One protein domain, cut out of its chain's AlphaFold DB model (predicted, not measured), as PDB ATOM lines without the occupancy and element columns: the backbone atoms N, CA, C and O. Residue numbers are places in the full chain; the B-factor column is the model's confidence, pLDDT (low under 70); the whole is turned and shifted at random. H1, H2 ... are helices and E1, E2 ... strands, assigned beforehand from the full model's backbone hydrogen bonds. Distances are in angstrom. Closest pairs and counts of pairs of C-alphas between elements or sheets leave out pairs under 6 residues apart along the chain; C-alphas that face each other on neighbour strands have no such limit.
ATOM      1  N   ASN A 626      10.763  41.255-112.509       91.19
ATOM      2  CA  ASN A 626      10.276  42.626-112.595       91.19
ATOM      3  C   ASN A 626      10.066  43.077-114.047       91.19
ATOM      4  O   ASN A 626       9.070  43.746-114.337       91.19
ATOM      5  N   ASP A 627      10.939  42.641-114.951       93.06
ATOM      6  CA  ASP A 627      10.962  42.997-116.365       93.06
ATOM      7  C   ASP A 627       9.917  42.262-117.209       93.06
ATOM      8  O   ASP A 627       9.661  42.685-118.334       93.06
ATOM      9  N   TYR A 628       9.286  41.201-116.702       94.06
ATOM     10  CA  TYR A 628       8.220  40.468-117.394       94.06
ATOM     11  C   TYR A 628       6.908  40.478-116.590       94.06
ATOM     12  O   TYR A 628       6.908  40.550-115.359       94.06
ATOM     13  N   GLU A 629       5.758  40.422-117.271       92.88
ATOM     14  CA  GLU A 629       4.462  40.257-116.589       92.88
ATOM     15  C   GLU A 629       4.327  38.862-115.992       92.88
ATOM     16  O   GLU A 629       3.784  38.707-114.903       92.88
ATOM     17  N   TYR A 630       4.832  37.858-116.709       94.19
ATOM     18  CA  TYR A 630       4.806  36.475-116.270       94.19
ATOM     19  C   TYR A 630       6.147  35.792-116.505       94.19
ATOM     20  O   TYR A 630       6.670  35.770-117.622       94.19
ATOM     21  N   VAL A 631       6.638  35.173-115.443       95.69
ATOM     22  CA  VAL A 631       7.742  34.220-115.406       95.69
ATOM     23  C   VAL A 631       7.227  32.973-114.696       95.69
ATOM     24  O   VAL A 631       6.757  33.056-113.560       95.69
ATOM     25  N   GLY A 632       7.272  31.821-115.353       95.38
ATOM     26  CA  GLY A 632       6.814  30.578-114.739       95.38
ATOM     27  C   GLY A 632       7.207  29.348-115.532       95.38
ATOM     28  O   GLY A 632       7.879  29.460-116.554       95.38
ATOM     29  N   TYR A 633       6.803  28.175-115.062       94.69
ATOM     30  CA  TYR A 633       7.070  26.933-115.783       94.69
ATOM     31  C   TYR A 633       6.303  26.852-117.105       94.69
ATOM     32  O   TYR A 633       5.179  27.354-117.235       94.69
ATOM     33  N   SER A 634       6.921  26.221-118.100       90.75
ATOM     34  CA  SER A 634       6.263  25.951-119.374       90.75
ATOM     35  C   SER A 634       5.222  24.843-119.237       90.75
ATOM     36  O   SER A 634       5.180  24.086-118.267       90.75
ATOM     37  N   TYR A 635       4.349  24.758-120.237       85.56
ATOM     38  CA  TYR A 635       3.322  23.729-120.308       85.56
ATOM     39  C   TYR A 635       3.686  22.736-121.400       85.56
ATOM     40  O   TYR A 635       3.883  23.124-122.556       85.56
ATOM     41  N   ASN A 636       3.720  21.452-121.066       80.69
ATOM     42  CA  ASN A 636       3.833  20.412-122.068       80.69
ATOM     43  C   ASN A 636       2.499  20.314-122.821       80.69
ATOM     44  O   ASN A 636       1.484  19.880-122.279       80.69
ATOM     45  N   LYS A 637       2.487  20.739-124.088       73.69
ATOM     46  CA  LYS A 637       1.275  20.759-124.925       73.69
ATOM     47  C   LYS A 637       0.741  19.359-125.261       73.69
ATOM     48  O   LYS A 637      -0.430  19.251-125.610       73.69
ATOM     49  N   GLU A 638       1.567  18.316-125.174       76.12
ATOM     50  CA  GLU A 638       1.180  16.936-125.496       76.12
ATOM     51  C   GLU A 638       0.514  16.236-124.312       76.12
ATOM     52  O   GLU A 638      -0.519  15.588-124.477       76.12
ATOM     53  N   THR A 639       1.094  16.371-123.118       79.31
ATOM     54  CA  THR A 639       0.553  15.760-121.892       79.31
ATOM     55  C   THR A 639      -0.469  16.654-121.204       79.31
ATOM     56  O   THR A 639      -1.329  16.174-120.471       79.31
ATOM     57  N   GLY A 640      -0.399  17.957-121.461       78.12
ATOM     58  CA  GLY A 640      -1.177  18.951-120.753       78.12
ATOM     59  C   GLY A 640      -0.732  19.126-119.299       78.12
ATOM     60  O   GLY A 640      -1.571  19.448-118.462       78.12
ATOM     61  N   GLU A 641       0.545  18.894-118.987       83.88
ATOM     62  CA  GLU A 641       1.122  19.022-117.641       83.88
ATOM     63  C   GLU A 641       2.176  20.139-117.586       83.88
ATOM     64  O   GLU A 641       2.723  20.550-118.610       83.88
ATOM     65  N   ILE A 642       2.463  20.640-116.382       85.31
ATOM     66  CA  ILE A 642       3.539  21.612-116.151       85.31
ATOM     67  C   ILE A 642       4.890  20.903-116.313       85.31
ATOM     68  O   ILE A 642       5.104  19.853-115.713       85.31
ATOM     69  N   ASP A 643       5.793  21.488-117.098       86.81
ATOM     70  CA  ASP A 643       7.180  21.039-117.235       86.81
ATOM     71  C   ASP A 643       8.091  21.917-116.366       86.81
ATOM     72  O   ASP A 643       8.392  23.060-116.710       86.81
ATOM     73  N   ASP A 644       8.525  21.382-115.225       85.25
ATOM     74  CA  ASP A 644       9.368  22.087-114.252       85.25
ATOM     75  C   ASP A 644      10.840  22.237-114.691       85.25
ATOM     76  O   ASP A 644      11.632  22.930-114.038       85.25
ATOM     77  N   SER A 645      11.210  21.633-115.826       88.50
ATOM     78  CA  SER A 645      12.542  21.738-116.422       88.50
ATOM     79  C   SER A 645      12.689  22.925-117.381       88.50
ATOM     80  O   SER A 645      13.817  23.304-117.730       88.50
ATOM     81  N   SER A 646      11.575  23.552-117.772       93.31
ATOM     82  CA  SER A 646      11.547  24.632-118.755       93.31
ATOM     83  C   SER A 646      10.725  25.847-118.310       93.31
ATOM     84  O   SER A 646       9.820  25.762-117.481       93.31
ATOM     85  N   ILE A 647      11.098  27.021-118.825       96.56
ATOM     86  CA  ILE A 647      10.548  28.321-118.427       96.56
ATOM     87  C   ILE A 647       9.789  28.975-119.579       96.56
ATOM     88  O   ILE A 647      10.254  29.027-120.725       96.56
ATOM     89  N   ARG A 648       8.650  29.558-119.211       95.31
ATOM     90  CA  ARG A 648       7.799  30.403-120.031       95.31
ATOM     91  C   ARG A 648       7.864  31.851-119.566       95.31
ATOM     92  O   ARG A 648       7.684  32.157-118.387       95.31
ATOM     93  N   LEU A 649       8.024  32.747-120.533       97.00
ATOM     94  CA  LEU A 649       7.987  34.193-120.350       97.00
ATOM     95  C   LEU A 649       6.798  34.797-121.100       97.00
ATOM     96  O   LEU A 649       6.523  34.433-122.248       97.00
ATOM     97  N   ILE A 650       6.101  35.750-120.479       94.81
ATOM     98  CA  ILE A 650       5.032  36.507-121.140       94.81
ATOM     99  C   ILE A 650       5.189  37.997-120.868       94.81
ATOM    100  O   ILE A 650       5.325  38.405-119.718       94.81
ATOM    101  N   ASN A 651       5.101  38.777-121.946       93.62
ATOM    102  CA  ASN A 651       5.069  40.235-121.986       93.62
ATOM    103  C   ASN A 651       6.247  40.902-121.267       93.62
ATOM    104  O   ASN A 651       6.268  41.054-120.049       93.62
ATOM    105  N   TYR A 652       7.209  41.385-122.049       94.06
ATOM    106  CA  TYR A 652       8.266  42.248-121.533       94.06
ATOM    107  C   TYR A 652       7.692  43.618-121.149       94.06
ATOM    108  O   TYR A 652       7.023  44.258-121.957       94.06
ATOM    109  N   CYS A 653       7.958  44.060-119.926       91.38
ATOM    110  CA  CYS A 653       7.517  45.317-119.321       91.38
ATOM    111  C   CYS A 653       8.589  46.412-119.331       91.38
ATOM    112  O   CYS A 653       8.271  47.575-119.069       91.38
ATOM    113  N   GLY A 654       9.849  46.063-119.597       90.12
ATOM    114  CA  GLY A 654      10.930  47.042-119.657       90.12
ATOM    115  C   GLY A 654      10.833  47.949-120.889       90.12
ATOM    116  O   GLY A 654      10.046  47.712-121.805       90.12
ATOM    117  N   ASN A 655      11.636  49.014-120.910       89.38
ATOM    118  CA  ASN A 655      11.539  50.095-121.902       89.38
ATOM    119  C   ASN A 655      12.747  50.175-122.858       89.38
ATOM    120  O   ASN A 655      13.039  51.243-123.394       89.38
ATOM    121  N   SER A 656      13.485  49.074-123.021       91.50
ATOM    122  CA  SER A 656      14.636  49.015-123.929       91.50
ATOM    123  C   SER A 656      14.206  49.073-125.399       91.50
ATOM    124  O   SER A 656      13.173  48.515-125.770       91.50
ATOM    125  N   GLU A 657      15.025  49.697-126.252       95.81
ATOM    126  CA  GLU A 657      14.857  49.632-127.713       95.81
ATOM    127  C   GLU A 657      15.194  48.242-128.275       95.81
ATOM    128  O   GLU A 657      14.737  47.869-129.356       95.81
ATOM    129  N   GLU A 658      15.972  47.455-127.534       97.38
ATOM    130  CA  GLU A 658      16.425  46.126-127.926       97.38
ATOM    131  C   GLU A 658      16.258  45.146-126.759       97.38
ATOM    132  O   GLU A 658      16.741  45.398-125.651       97.38
ATOM    133  N   LEU A 659      15.547  44.042-127.003       96.75
ATOM    134  CA  LEU A 659      15.286  42.987-126.023       96.75
ATOM    135  C   LEU A 659      16.025  41.708-126.409       96.75
ATOM    136  O   LEU A 659      15.837  41.197-127.512       96.75
ATOM    137  N   PHE A 660      16.776  41.152-125.460       96.31
ATOM    138  CA  PHE A 660      17.351  39.815-125.547       96.31
ATOM    139  C   PHE A 660      16.572  38.872-124.639       96.31
ATOM    140  O   PHE A 660      16.644  38.991-123.418       96.31
ATOM    141  N   VAL A 661      15.809  37.951-125.230       97.12
ATOM    142  CA  VAL A 661      15.133  36.907-124.455       97.12
ATOM    143  C   VAL A 661      16.201  35.919-123.967       97.12
ATOM    144  O   VAL A 661      16.953  35.394-124.792       97.12
ATOM    145  N   PRO A 662      16.316  35.670-122.651       96.06
ATOM    146  CA  PRO A 662      17.351  34.790-122.121       96.06
ATOM    147  C   PRO A 662      17.129  33.347-122.586       96.06
ATOM    148  O   PRO A 662      15.997  32.873-122.633       96.06
ATOM    149  N   ALA A 663      18.211  32.631-122.903       95.75
ATOM    150  CA  ALA A 663      18.153  31.203-123.237       95.75
ATOM    151  C   ALA A 663      17.952  30.323-121.991       95.75
ATOM    152  O   ALA A 663      17.355  29.248-122.065       95.75
ATOM    153  N   THR A 664      18.437  30.790-120.836       95.06
ATOM    154  CA  THR A 664      18.321  30.100-119.550       95.06
ATOM    155  C   THR A 664      17.993  31.071-118.428       95.06
ATOM    156  O   THR A 664      18.525  32.176-118.411       95.06
ATOM    157  N   ILE A 665      17.182  30.640-117.465       94.81
ATOM    158  CA  ILE A 665      16.872  31.379-116.237       94.81
ATOM    159  C   ILE A 665      17.072  30.432-115.060       94.81
ATOM    160  O   ILE A 665      16.466  29.361-115.028       94.81
ATOM    161  N   ASN A 666      17.918  30.814-114.099       90.75
ATOM    162  CA  ASN A 666      18.199  30.013-112.902       90.75
ATOM    163  C   ASN A 666      18.510  28.529-113.230       90.75
ATOM    164  O   ASN A 666      17.916  27.596-112.685       90.75
ATOM    165  N   GLY A 667      19.374  28.315-114.231       90.75
ATOM    166  CA  GLY A 667      19.775  26.990-114.723       90.75
ATOM    167  C   GLY A 667      18.734  26.224-115.552       90.75
ATOM    168  O   GLY A 667      19.052  25.145-116.046       90.75
ATOM    169  N   LYS A 668      17.517  26.755-115.736       93.38
ATOM    170  CA  LYS A 668      16.441  26.139-116.533       93.38
ATOM    171  C   LYS A 668      16.366  26.739-117.929       93.38
ATOM    172  O   LYS A 668      16.677  27.913-118.111       93.38
ATOM    173  N   THR A 669      15.936  25.951-118.910       95.50
ATOM    174  CA  THR A 669      15.889  26.380-120.319       95.50
ATOM    175  C   THR A 669      14.621  27.178-120.601       95.50
ATOM    176  O   THR A 669      13.533  26.750-120.231       95.50
ATOM    177  N   VAL A 670      14.730  28.316-121.286       96.62
ATOM    178  CA  VAL A 670      13.558  29.077-121.742       96.62
ATOM    179  C   VAL A 670      13.071  28.496-123.064       96.62
ATOM    180  O   VAL A 670      13.796  28.527-124.062       96.62
ATOM    181  N   THR A 671      11.847  27.967-123.068       95.12
ATOM    182  CA  THR A 671      11.253  27.271-124.224       95.12
ATOM    183  C   THR A 671      10.052  28.002-124.813       95.12
ATOM    184  O   THR A 671       9.705  27.771-125.971       95.12
ATOM    185  N   ASP A 672       9.429  28.906-124.062       94.88
ATOM    186  CA  ASP A 672       8.183  29.548-124.469       94.88
ATOM    187  C   ASP A 672       8.251  31.056-124.226       94.88
ATOM    188  O   ASP A 672       8.486  31.512-123.107       94.88
ATOM    189  N   PHE A 673       7.996  31.844-125.270       96.44
ATOM    190  CA  PHE A 673       7.899  33.297-125.155       96.44
ATOM    191  C   PHE A 673       6.651  33.837-125.855       96.44
ATOM    192  O   PHE A 673       6.377  33.529-127.016       96.44
ATOM    193  N   THR A 674       5.899  34.678-125.151       95.19
ATOM    194  CA  THR A 674       4.740  35.387-125.699       95.19
ATOM    195  C   THR A 674       4.903  36.889-125.505       95.19
ATOM    196  O   THR A 674       5.195  37.341-124.401       95.19
ATOM    197  N   ILE A 675       4.648  37.675-126.550       94.31
ATOM    198  CA  ILE A 675       4.618  39.140-126.472       94.31
ATOM    199  C   ILE A 675       3.291  39.691-126.994       94.31
ATOM    200  O   ILE A 675       2.842  39.367-128.087       94.31
ATOM    201  N   SER A 676       2.631  40.537-126.219       92.44
ATOM    202  CA  SER A 676       1.373  41.170-126.594       92.44
ATOM    203  C   SER A 676       1.471  42.675-126.481       92.44
ATOM    204  O   SER A 676       2.166  43.198-125.615       92.44
ATOM    205  N   SER A 677       0.772  43.387-127.363       89.94
ATOM    206  CA  SER A 677       0.647  44.839-127.283       89.94
ATOM    207  C   SER A 677      -0.216  45.318-126.114       89.94
ATOM    208  O   SER A 677      -0.307  46.522-125.865       89.94
ATOM    209  N   ARG A 678      -0.822  44.391-125.364       87.00
ATOM    210  CA  ARG A 678      -1.555  44.662-124.129       87.00
ATOM    211  C   ARG A 678      -1.090  43.777-122.990       87.00
ATOM    212  O   ARG A 678      -0.676  42.636-123.193       87.00
ATOM    213  N   SER A 679      -1.219  44.328-121.796       87.12
ATOM    214  CA  SER A 679      -1.044  43.601-120.554       87.12
ATOM    215  C   SER A 679      -2.052  42.463-120.458       87.12
ATOM    216  O   SER A 679      -3.246  42.668-120.684       87.12
ATOM    217  N   ASN A 680      -1.601  41.281-120.048       81.94
ATOM    218  CA  ASN A 680      -2.514  40.185-119.717       81.94
ATOM    219  C   ASN A 680      -3.197  40.382-118.356       81.94
ATOM    220  O   ASN A 680      -4.123  39.647-118.028       81.94
ATOM    221  N   ILE A 681      -2.742  41.363-117.571       78.94
ATOM    222  CA  ILE A 681      -3.195  41.620-116.201       78.94
ATOM    223  C   ILE A 681      -4.406  42.550-116.210       78.94
ATOM    224  O   ILE A 681      -5.453  42.237-115.653       78.94
ATOM    225  N   ASN A 682      -4.266  43.707-116.856       80.62
ATOM    226  CA  ASN A 682      -5.270  44.774-116.830       80.62
ATOM    227  C   ASN A 682      -5.766  45.171-118.228       80.62
ATOM    228  O   ASN A 682      -6.567  46.092-118.352       80.62
ATOM    229  N   SER A 683      -5.312  44.479-119.279       82.38
ATOM    230  CA  SER A 683      -5.621  44.800-120.678       82.38
ATOM    231  C   SER A 683      -5.162  46.188-121.135       82.38
ATOM    232  O   SER A 683      -5.508  46.587-122.247       82.38
ATOM    233  N   GLU A 684      -4.376  46.934-120.353       84.00
ATOM    234  CA  GLU A 684      -3.835  48.233-120.763       84.00
ATOM    235  C   GLU A 684      -2.765  48.072-121.855       84.00
ATOM    236  O   GLU A 684      -2.087  47.042-121.914       84.00
ATOM    237  N   PRO A 685      -2.584  49.068-122.743       85.38
ATOM    238  CA  PRO A 685      -1.522  49.042-123.743       85.38
ATOM    239  C   PRO A 685      -0.136  48.930-123.102       85.38
ATOM    240  O   PRO A 685       0.195  49.671-122.172       85.38
ATOM    241  N   MET A 686       0.702  48.052-123.648       88.12
ATOM    242  CA  MET A 686       2.085  47.918-123.206       88.12
ATOM    243  C   MET A 686       2.867  49.189-123.551       88.12
ATOM    244  O   MET A 686       2.863  49.659-124.692       88.12
ATOM    245  N   LYS A 687       3.555  49.760-122.554       87.25
ATOM    246  CA  LYS A 687       4.262  51.050-122.684       87.25
ATOM    247  C   LYS A 687       5.423  51.007-123.679       87.25
ATOM    248  O   LYS A 687       5.761  52.030-124.268       87.25
ATOM    249  N   ASN A 688       6.016  49.837-123.866       90.81
ATOM    250  CA  ASN A 688       7.200  49.620-124.691       90.81
ATOM    251  C   ASN A 688       6.901  49.321-126.167       90.81
ATOM    252  O   ASN A 688       7.826  49.187-126.960       90.81
ATOM    253  N   THR A 689       5.628  49.281-126.567       89.44
ATOM    254  CA  THR A 689       5.204  49.088-127.969       89.44
ATOM    255  C   THR A 689       5.816  50.102-128.934       89.44
ATOM    256  O   THR A 689       6.123  49.771-130.077       89.44
ATOM    257  N   LYS A 690       6.062  51.329-128.461       85.19
ATOM    258  CA  LYS A 690       6.663  52.411-129.257       85.19
ATOM    259  C   LYS A 690       8.191  52.406-129.242       85.19
ATOM    260  O   LYS A 690       8.800  52.880-130.205       85.19
ATOM    261  N   THR A 691       8.794  51.922-128.157       91.88
ATOM    262  CA  THR A 691      10.242  51.988-127.919       91.88
ATOM    263  C   THR A 691      10.962  50.746-128.414       91.88
ATOM    264  O   THR A 691      12.007  50.891-129.034       91.88
ATOM    265  N   LEU A 692      10.398  49.551-128.233       94.81
ATOM    266  CA  LEU A 692      11.023  48.308-128.670       94.81
ATOM    267  C   LEU A 692      11.115  48.259-130.205       94.81
ATOM    268  O   LEU A 692      10.102  48.295-130.904       94.81
ATOM    269  N   LYS A 693      12.341  48.182-130.726       95.38
ATOM    270  CA  LYS A 693      12.664  48.091-132.159       95.38
ATOM    271  C   LYS A 693      13.278  46.758-132.541       95.38
ATOM    272  O   LYS A 693      13.131  46.344-133.686       95.38
ATOM    273  N   LYS A 694      13.960  46.084-131.619       97.62
ATOM    274  CA  LYS A 694      14.656  44.828-131.905       97.62
ATOM    275  C   LYS A 694      14.340  43.767-130.865       97.62
ATOM    276  O   LYS A 694      14.376  44.043-129.669       97.62
ATOM    277  N   LEU A 695      14.063  42.554-131.330       97.62
ATOM    278  CA  LEU A 695      13.765  41.402-130.482       97.62
ATOM    279  C   LEU A 695      14.685  40.241-130.842       97.62
ATOM    280  O   LEU A 695      14.646  39.777-131.975       97.62
ATOM    281  N   HIS A 696      15.472  39.754-129.886       98.00
ATOM    282  CA  HIS A 696      16.347  38.595-130.050       98.00
ATOM    283  C   HIS A 696      15.761  37.383-129.336       98.00
ATOM    284  O   HIS A 696      15.520  37.418-128.128       98.00
ATOM    285  N   LEU A 697      15.534  36.320-130.101       97.75
ATOM    286  CA  LEU A 697      14.964  35.053-129.666       97.75
ATOM    287  C   LEU A 697      16.047  33.959-129.661       97.75
ATOM    288  O   LEU A 697      16.683  33.739-130.698       97.75
ATOM    289  N   PRO A 698      16.246  33.233-128.548       97.00
ATOM    290  CA  PRO A 698      17.205  32.137-128.494       97.00
ATOM    291  C   PRO A 698      16.679  30.903-129.243       97.00
ATOM    292  O   PRO A 698      15.468  30.671-129.319       97.00
ATOM    293  N   ASN A 699      17.581  30.055-129.746       94.50
ATOM    294  CA  ASN A 699      17.204  28.778-130.372       94.50
ATOM    295  C   ASN A 699      16.622  27.749-129.399       94.50
ATOM    296  O   ASN A 699      16.097  26.729-129.846       94.50
ATOM    297  N   THR A 700      16.679  28.006-128.093       94.75
ATOM    298  CA  THR A 700      16.072  27.159-127.065       94.75
ATOM    299  C   THR A 700      14.546  27.217-127.079       94.75
ATOM    300  O   THR A 700      13.902  26.304-126.568       94.75
ATOM    301  N   LEU A 701      13.949  28.245-127.699       94.88
ATOM    302  CA  LEU A 701      12.498  28.357-127.815       94.88
ATOM    303  C   LEU A 701      11.916  27.222-128.667       94.88
ATOM    304  O   LEU A 701      12.383  26.945-129.770       94.88
ATOM    305  N   ASN A 702      10.849  26.612-128.167       91.00
ATOM    306  CA  ASN A 702       9.963  25.692-128.877       91.00
ATOM    307  C   ASN A 702       8.668  26.384-129.316       91.00
ATOM    308  O   ASN A 702       7.998  25.913-130.227       91.00
ATOM    309  N   SER A 703       8.308  27.502-128.680       91.00
ATOM    310  CA  SER A 703       7.106  28.265-129.001       91.00
ATOM    311  C   SER A 703       7.374  29.763-128.898       91.00
ATOM    312  O   SER A 703       7.904  30.251-127.900       91.00
ATOM    313  N   PHE A 704       6.937  30.505-129.913       94.38
ATOM    314  CA  PHE A 704       6.905  31.962-129.915       94.38
ATOM    315  C   PHE A 704       5.528  32.420-130.387       94.38
ATOM    316  O   PHE A 704       5.018  31.929-131.394       94.38
ATOM    317  N   SER A 705       4.909  33.342-129.655       91.94
ATOM    318  CA  SER A 705       3.628  33.922-130.049       91.94
ATOM    319  C   SER A 705       3.594  35.428-129.847       91.94
ATOM    320  O   SER A 705       4.220  35.976-128.938       91.94
ATOM    321  N   PHE A 706       2.829  36.097-130.707       91.69
ATOM    322  CA  PHE A 706       2.623  37.533-130.636       91.69
ATOM    323  C   PHE A 706       1.137  37.881-130.765       91.69
ATOM    324  O   PHE A 706       0.424  37.298-131.581       91.69
ATOM    325  N   ASN A 707       0.666  38.835-129.961       88.56
ATOM    326  CA  ASN A 707      -0.738  39.249-129.922       88.56
ATOM    327  C   ASN A 707      -0.860  40.771-130.066       88.56
ATOM    328  O   ASN A 707      -0.531  41.510-129.140       88.56
ATOM    329  N   GLN A 708      -1.365  41.222-131.213       84.00
ATOM    330  CA  GLN A 708      -1.583  42.635-131.545       84.00
ATOM    331  C   GLN A 708      -3.075  42.990-131.413       84.00
ATOM    332  O   GLN A 708      -3.943  42.159-131.691       84.00
ATOM    333  N   SER A 709      -3.381  44.219-131.000       74.00
ATOM    334  CA  SER A 709      -4.745  44.722-130.812       74.00
ATOM    335  C   SER A 709      -5.165  45.544-132.025       74.00
ATOM    336  O   SER A 709      -4.549  46.569-132.301       74.00
ATOM    337  N   TYR A 710      -6.228  45.135-132.720       66.25
ATOM    338  CA  TYR A 710      -6.737  45.862-133.892       66.25
ATOM    339  C   TYR A 710      -8.055  46.602-133.615       66.25
ATOM    340  O   TYR A 710      -8.265  47.676-134.161       66.25
ATOM    341  N   PHE A 711      -8.912  46.099-132.714       62.62
ATOM    342  CA  PHE A 711     -10.237  46.682-132.448       62.62
ATOM    343  C   PHE A 711     -10.614  46.633-130.967       62.62
ATOM    344  O   PHE A 711     -10.453  45.597-130.324       62.62
ATOM    345  N   ILE A 712     -11.147  47.738-130.436       59.25
ATOM    346  CA  ILE A 712     -11.684  47.835-129.065       59.25
ATOM    347  C   ILE A 712     -12.956  48.659-129.115       59.25
ATOM    348  O   ILE A 712     -12.938  49.766-129.651       59.25
ATOM    349  N   ASP A 713     -14.055  48.114-128.595       58.00
ATOM    350  CA  ASP A 713     -15.371  48.763-128.598       58.00
ATOM    351  C   ASP A 713     -15.774  49.314-129.983       58.00
ATOM    352  O   ASP A 713     -16.377  50.376-130.112       58.00
ATOM    353  N   GLY A 714     -15.389  48.602-131.051       58.09
ATOM    354  CA  GLY A 714     -15.660  48.986-132.441       58.09
ATOM    355  C   GLY A 714     -14.751  50.079-133.021       58.09
ATOM    356  O   GLY A 714     -14.961  50.475-134.164       58.09
ATOM    357  N   THR A 715     -13.744  50.547-132.278       52.78
ATOM    358  CA  THR A 715     -12.774  51.564-132.725       52.78
ATOM    359  C   THR A 715     -11.437  50.911-133.095       52.78
ATOM    360  O   THR A 715     -10.932  50.069-132.349       52.78
ATOM    361  N   ASP A 716     -10.884  51.288-134.251       62.97
ATOM    362  CA  ASP A 716      -9.609  50.795-134.787       62.97
ATOM    363  C   ASP A 716      -8.420  51.511-134.118       62.97
ATOM    364  O   ASP A 716      -8.367  52.742-134.089       62.97
ATOM    365  N   TYR A 717      -7.488  50.738-133.554       61.50
ATOM    366  CA  TYR A 717      -6.249  51.233-132.930       61.50
ATOM    367  C   TYR A 717      -4.996  50.556-133.511       61.50
ATOM    368  O   TYR A 717      -3.978  50.462-132.822       61.50
ATOM    369  N   SER A 718      -5.093  50.061-134.747       60.56
ATOM    370  CA  SER A 718      -4.100  49.227-135.435       60.56
ATOM    371  C   SER A 718      -2.658  49.752-135.410       60.56
ATOM    372  O   SER A 718      -1.760  48.926-135.266       60.56
ATOM    373  N   ASP A 719      -2.427  51.069-135.432       62.09
ATOM    374  CA  ASP A 719      -1.066  51.637-135.523       62.09
ATOM    375  C   ASP A 719      -0.492  52.198-134.209       62.09
ATOM    376  O   ASP A 719       0.715  52.175-133.979       62.09
ATOM    377  N   GLU A 720      -1.311  52.742-133.305       66.19
ATOM    378  CA  GLU A 720      -0.763  53.542-132.191       66.19
ATOM    379  C   GLU A 720      -0.300  52.718-130.984       66.19
ATOM    380  O   GLU A 720       0.381  53.246-130.094       66.19
ATOM    381  N   ARG A 721      -0.727  51.456-130.914       75.81
ATOM    382  CA  ARG A 721      -0.579  50.607-129.725       75.81
ATOM    383  C   ARG A 721       0.140  49.295-130.002       75.81
ATOM    384  O   ARG A 721       0.410  48.586-129.046       75.81
ATOM    385  N   ASN A 722       0.418  48.962-131.257       86.19
ATOM    386  CA  ASN A 722       1.022  47.696-131.659       86.19
ATOM    387  C   ASN A 722       2.548  47.804-131.776       86.19
ATOM    388  O   ASN A 722       3.104  48.893-131.897       86.19
ATOM    389  N   TYR A 723       3.236  46.663-131.702       90.25
ATOM    390  CA  TYR A 723       4.678  46.620-131.963       90.25
ATOM    391  C   TYR A 723       4.958  46.718-133.460       90.25
ATOM    392  O   TYR A 723       4.331  46.004-134.240       90.25
ATOM    393  N   HIS A 724       5.957  47.522-133.819       89.50
ATOM    394  CA  HIS A 724       6.514  47.613-135.170       89.50
ATOM    395  C   HIS A 724       8.039  47.538-135.079       89.50
ATOM    396  O   HIS A 724       8.734  48.560-135.033       89.50
ATOM    397  N   LEU A 725       8.554  46.315-134.969       93.38
ATOM    398  CA  LEU A 725       9.981  46.057-134.826       93.38
ATOM    399  C   LEU A 725      10.712  46.348-136.142       93.38
ATOM    400  O   LEU A 725      10.255  45.987-137.229       93.38
ATOM    401  N   ASP A 726      11.893  46.946-136.047       93.88
ATOM    402  CA  ASP A 726      12.807  47.025-137.179       93.88
ATOM    403  C   ASP A 726      13.332  45.633-137.532       93.88
ATOM    404  O   ASP A 726      13.342  45.287-138.707       93.88
ATOM    405  N   ALA A 727      13.679  44.809-136.538       94.69
ATOM    406  CA  ALA A 727      14.175  43.455-136.774       94.69
ATOM    407  C   ALA A 727      13.818  42.472-135.645       94.69
ATOM    408  O   ALA A 727      13.853  42.812-134.461       94.69
ATOM    409  N   LEU A 728      13.534  41.226-136.025       97.12
ATOM    410  CA  LEU A 728      13.462  40.069-135.136       97.12
ATOM    411  C   LEU A 728      14.650  39.152-135.431       97.12
ATOM    412  O   LEU A 728      14.771  38.629-136.533       97.12
ATOM    413  N   TYR A 729      15.519  38.942-134.453       97.62
ATOM    414  CA  TYR A 729      16.669  38.052-134.548       97.62
ATOM    415  C   TYR A 729      16.322  36.695-133.938       97.62
ATOM    416  O   TYR A 729      15.743  36.633-132.856       97.62
ATOM    417  N   TYR A 730      16.688  35.610-134.612       97.25
ATOM    418  CA  TYR A 730      16.573  34.250-134.096       97.25
ATOM    419  C   TYR A 730      17.934  33.557-134.151       97.25
ATOM    420  O   TYR A 730      18.546  33.475-135.217       97.25
ATOM    421  N   ASP A 731      18.389  33.038-133.010       94.81
ATOM    422  CA  ASP A 731      19.704  32.402-132.833       94.81
ATOM    423  C   ASP A 731      19.781  30.969-133.407       94.81
ATOM    424  O   ASP A 731      20.305  30.043-132.794       94.81
ATOM    425  N   GLY A 732      19.209  30.748-134.588       93.69
ATOM    426  CA  GLY A 732      19.194  29.465-135.290       93.69
ATOM    427  C   GLY A 732      19.052  29.661-136.794       93.69
ATOM    428  O   GLY A 732      19.215  30.773-137.303       93.69
ATOM    429  N   THR A 733      18.795  28.591-137.535       95.06
ATOM    430  CA  THR A 733      18.566  28.673-138.988       95.06
ATOM    431  C   THR A 733      17.125  29.083-139.302       95.06
ATOM    432  O   THR A 733      16.215  28.906-138.487       95.06
ATOM    433  N   LEU A 734      16.872  29.613-140.500       90.69
ATOM    434  CA  LEU A 734      15.509  29.957-140.914       90.69
ATOM    435  C   LEU A 734      14.599  28.726-141.021       90.69
ATOM    436  O   LEU A 734      13.395  28.826-140.778       90.69
ATOM    437  N   GLU A 735      15.149  27.580-141.421       91.19
ATOM    438  CA  GLU A 735      14.392  26.328-141.481       91.19
ATOM    439  C   GLU A 735      13.908  25.925-140.082       91.19
ATOM    440  O   GLU A 735      12.722  25.654-139.900       91.19
ATOM    441  N   GLU A 736      14.782  26.003-139.074       92.25
ATOM    442  CA  GLU A 736      14.406  25.791-137.672       92.25
ATOM    443  C   GLU A 736      13.338  26.785-137.206       92.25
ATOM    444  O   GLU A 736      12.355  26.370-136.596       92.25
ATOM    445  N   PHE A 737      13.487  28.078-137.524       92.62
ATOM    446  CA  PHE A 737      12.503  29.107-137.168       92.62
ATOM    447  C   PHE A 737      11.109  28.784-137.724       92.62
ATOM    448  O   PHE A 737      10.109  28.835-137.005       92.62
ATOM    449  N   LYS A 738      11.036  28.436-139.015       89.88
ATOM    450  CA  LYS A 738       9.776  28.101-139.691       89.88
ATOM    451  C   LYS A 738       9.138  26.853-139.101       89.88
ATOM    452  O   LYS A 738       7.943  26.881-138.824       89.88
ATOM    453  N   ASN A 739       9.935  25.808-138.883       88.69
ATOM    454  CA  ASN A 739       9.460  24.533-138.356       88.69
ATOM    455  C   ASN A 739       8.971  24.645-136.907       88.69
ATOM    456  O   ASN A 739       8.033  23.953-136.529       88.69
ATOM    457  N   LYS A 740       9.594  25.502-136.088       90.31
ATOM    458  CA  LYS A 740       9.214  25.669-134.679       90.31
ATOM    459  C   LYS A 740       7.986  26.546-134.481       90.31
ATOM    460  O   LYS A 740       7.174  26.256-133.608       90.31
ATOM    461  N   PHE A 741       7.868  27.639-135.236       88.00
ATOM    462  CA  PHE A 741       6.870  28.661-134.918       88.00
ATOM    463  C   PHE A 741       5.717  28.755-135.914       88.00
ATOM    464  O   PHE A 741       4.661  29.232-135.527       88.00
ATOM    465  N   GLU A 742       5.893  28.356-137.179       83.88
ATOM    466  CA  GLU A 742       4.853  28.396-138.227       83.88
ATOM    467  C   GLU A 742       4.134  29.763-138.425       83.88
ATOM    468  O   GLU A 742       3.097  29.844-139.079       83.88
ATOM    469  N   ILE A 743       4.691  30.874-137.920       81.94
ATOM    470  CA  ILE A 743       4.064  32.220-137.920       81.94
ATOM    471  C   ILE A 743       4.743  33.234-138.848       81.94
ATOM    472  O   ILE A 743       4.396  34.414-138.824       81.94
ATOM    473  N   THR A 744       5.708  32.816-139.675       81.00
ATOM    474  CA  THR A 744       6.526  33.731-140.497       81.00
ATOM    475  C   THR A 744       5.685  34.689-141.344       81.00
ATOM    476  O   THR A 744       5.949  35.886-141.343       81.00
ATOM    477  N   ASN A 745       4.649  34.186-142.028       79.81
ATOM    478  CA  ASN A 745       3.765  35.033-142.836       79.81
ATOM    479  C   ASN A 745       2.964  35.992-141.950       79.81
ATOM    480  O   ASN A 745       2.932  37.185-142.215       79.81
ATOM    481  N   SER A 746       2.409  35.493-140.842       84.00
ATOM    482  CA  SER A 746       1.628  36.312-139.916       84.00
ATOM    483  C   SER A 746       2.433  37.457-139.304       84.00
ATOM    484  O   SER A 746       1.860  38.518-139.099       84.00
ATOM    485  N   LEU A 747       3.730  37.280-139.028       87.81
ATOM    486  CA  LEU A 747       4.595  38.349-138.509       87.81
ATOM    487  C   LEU A 747       4.711  39.528-139.488       87.81
ATOM    488  O   LEU A 747       4.714  40.678-139.051       87.81
ATOM    489  N   PHE A 748       4.774  39.252-140.795       84.44
ATOM    490  CA  PHE A 748       4.817  40.285-141.833       84.44
ATOM    491  C   PHE A 748       3.426  40.828-142.175       84.44
ATOM    492  O   PHE A 748       3.261  42.041-142.222       84.44
ATOM    493  N   ASP A 749       2.418  39.962-142.335       80.75
ATOM    494  CA  ASP A 749       1.033  40.349-142.657       80.75
ATOM    495  C   ASP A 749       0.412  41.252-141.577       80.75
ATOM    496  O   ASP A 749      -0.499  42.029-141.847       80.75
ATOM    497  N   ARG A 750       0.890  41.124-140.333       79.88
ATOM    498  CA  ARG A 750       0.471  41.928-139.176       79.88
ATOM    499  C   ARG A 750       1.421  43.074-138.846       79.88
ATOM    500  O   ARG A 750       1.268  43.678-137.786       79.88
ATOM    501  N   GLU A 751       2.405  43.323-139.710       86.00
ATOM    502  CA  GLU A 751       3.397  44.397-139.585       86.00
ATOM    503  C   GLU A 751       4.155  44.403-138.245       86.00
ATOM    504  O   GLU A 751       4.608  45.444-137.770       86.00
ATOM    505  N   PHE A 752       4.320  43.225-137.629       88.88
ATOM    506  CA  PHE A 752       5.000  43.093-136.341       88.88
ATOM    507  C   PHE A 752       6.500  43.389-136.459       88.88
ATOM    508  O   PHE A 752       7.086  43.963-135.544       88.88
ATOM    509  N   CYS A 753       7.131  43.006-137.575       90.69
ATOM    510  CA  CYS A 753       8.543  43.279-137.843       90.69
ATOM    511  C   CYS A 753       8.821  43.519-139.337       90.69
ATOM    512  O   CYS A 753       8.116  42.978-140.191       90.69
ATOM    513  N   LYS A 754       9.863  44.299-139.658       89.69
ATOM    514  CA  LYS A 754      10.299  44.533-141.050       89.69
ATOM    515  C   LYS A 754      11.231  43.446-141.573       89.69
ATOM    516  O   LYS A 754      11.186  43.129-142.758       89.69
ATOM    517  N   GLU A 755      12.067  42.867-140.722       94.12
ATOM    518  CA  GLU A 755      12.942  41.757-141.101       94.12
ATOM    519  C   GLU A 755      13.063  40.706-139.996       94.12
ATOM    520  O   GLU A 755      12.973  41.010-138.808       94.12
ATOM    521  N   ILE A 756      13.264  39.457-140.414       94.19
ATOM    522  CA  ILE A 756      13.593  38.312-139.569       94.19
ATOM    523  C   ILE A 756      15.015  37.885-139.932       94.19
ATOM    524  O   ILE A 756      15.280  37.481-141.067       94.19
ATOM    525  N   VAL A 757      15.935  37.992-138.981       95.25
ATOM    526  CA  VAL A 757      17.359  37.699-139.144       95.25
ATOM    527  C   VAL A 757      17.671  36.373-138.454       95.25
ATOM    528  O   VAL A 757      17.594  36.274-137.232       95.25
ATOM    529  N   CYS A 758      18.034  35.360-139.233       94.19
ATOM    530  CA  CYS A 758      18.522  34.069-138.750       94.19
ATOM    531  C   CYS A 758      20.038  33.956-138.989       94.19
ATOM    532  O   CYS A 758      20.629  34.766-139.707       94.19
ATOM    533  N   SER A 759      20.674  32.941-138.405       92.62
ATOM    534  CA  SER A 759      22.122  32.700-138.531       92.62
ATOM    535  C   SER A 759      22.594  32.432-139.970       92.62
ATOM    536  O   SER A 759      23.742  32.720-140.307       92.62
ATOM    537  N   ASP A 760      21.717  31.895-140.822       92.88
ATOM    538  CA  ASP A 760      21.997  31.494-142.203       92.88
ATOM    539  C   ASP A 760      21.466  32.486-143.250       92.88
ATOM    540  O   ASP A 760      22.028  32.586-144.342       92.88
ATOM    541  N   GLN A 761      20.384  33.212-142.948       91.62
ATOM    542  CA  GLN A 761      19.724  34.117-143.894       91.62
ATOM    543  C   GLN A 761      18.822  35.160-143.217       91.62
ATOM    544  O   GLN A 761      18.355  34.984-142.095       91.62
ATOM    545  N   THR A 762      18.521  36.238-143.945       89.50
ATOM    546  CA  THR A 762      17.570  37.282-143.531       89.50
ATOM    547  C   THR A 762      16.356  37.285-144.453       89.50
ATOM    548  O   THR A 762      16.493  37.420-145.670       89.50
ATOM    549  N   LEU A 763      15.159  37.187-143.876       87.31
ATOM    550  CA  LEU A 763      13.904  37.461-144.564       87.31
ATOM    551  C   LEU A 763      13.512  38.912-144.330       87.31
ATOM    552  O   LEU A 763      13.415  39.348-143.190       87.31
ATOM    553  N   LYS A 764      13.213  39.641-145.397       83.88
ATOM    554  CA  LYS A 764      12.600  40.964-145.293       83.88
ATOM    555  C   LYS A 764      11.120  40.849-145.614       83.88
ATOM    556  O   LYS A 764      10.742  40.040-146.469       83.88
ATOM    557  N   SER A 765      10.301  41.661-144.947       68.06
ATOM    558  CA  SER A 765       8.953  41.952-145.420       68.06
ATOM    559  C   SER A 765       9.090  42.337-146.891       68.06
ATOM    560  O   SER A 765      10.056  43.003-147.285       68.06
TER     561      SER A 765
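AT A GLANCE: This is residues 626 to 765 of the 866 residues of an uncharacterized protein of Clostridium sp. CAG:288 (UniProt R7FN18). What shape does the chain make? It winds in stacked turns as a short solenoid with two sheets as walls, only partly face to face: E3, E5, E7, E8 and E9 in that order in one, E1, E2, E4 and E6 in that order in the other. Beyond E6 the helices H1 and H2 carry the winding on, the hairpins E1 and E2, and E8 and E9, lie at the two ends of the stack, and residues 711 to 716 stick out. What is it made of? The printed part has 140 residues with nine named strands and two named helices, in the order E1 to E7, H1, H2, E8, E9; it is mostly strand and both sheets are mixed. It is compact, with a radius of gyration of the C-alphas of 14.9 A and spans of 42 by 36 by 28 A.

HOW THE PARTS SIT: How does the five-stranded sheet run? E3 (residues 658 to 660), E5 (694 to 697), E7 (725 to 730) and E8 (753 to 757) are parallel neighbours in turn, with N 696 and O 659, N 729 and O 695, and N 757 and O 728 within hydrogen-bond range, each 2.8 A. E9 (762 to 764) forms an antiparallel hairpin with E8, N 756 to O 763 being 2.8 A. How does the other sheet run? It is strongly twisted: E1 (628 to 636) and E2 (641 to 652) form an antiparallel hairpin, N 648 to O 632 being 2.8 A. E4 (668 to 676) is parallel to E2, N 651 to O 674 being 2.8 A, and E6 (703 to 707) is parallel to E4, N 707 to O 675 being 2.9 A. Where are the helices? H1 (734 to 741) only grazes both sheets and H2 (744 to 749) only grazes the five-stranded one; E7, H1, H2 and E8 make a strand-helix-strand unit, two parallel neighbour strands joined through helices, with a right-handed crossover. H1 and H2 are close but not clearly touching, about perpendicular at 80 degrees, their closest C-alphas, of Lys 738 and Thr 744, 6.6 A apart. Every O i to N i+4 pair is within hydrogen-bond range in H1, and 1 of 2 in H2.

IN THESE COORDINATES: Where do the strands begin and end? C-alpha 628 of E1 is at (8.220, 40.468, -117.394), and C-alpha 764 of E9 at (12.600, 40.964, -145.293). Which elements are long? E2 measures 24.6 A, E4 23.5 A and E1 21.1 A from first to last C-alpha. E2 bends by 98 degrees at residue 645, E1 by 56 degrees at 632 and E4 by 54 degrees at 671.

THE WHOLE: How far does it reach? The C-alphas farthest apart, of Gly 667 and Gly 714, are 45.3 A apart, and the printed part has no cut. Which links are long? E4 to E5 and E6 to E7, with 17 residues each. Where is confidence low? Residues 710 to 720 and 765 are under 70; the mean pLDDT of the printed part is 87.9.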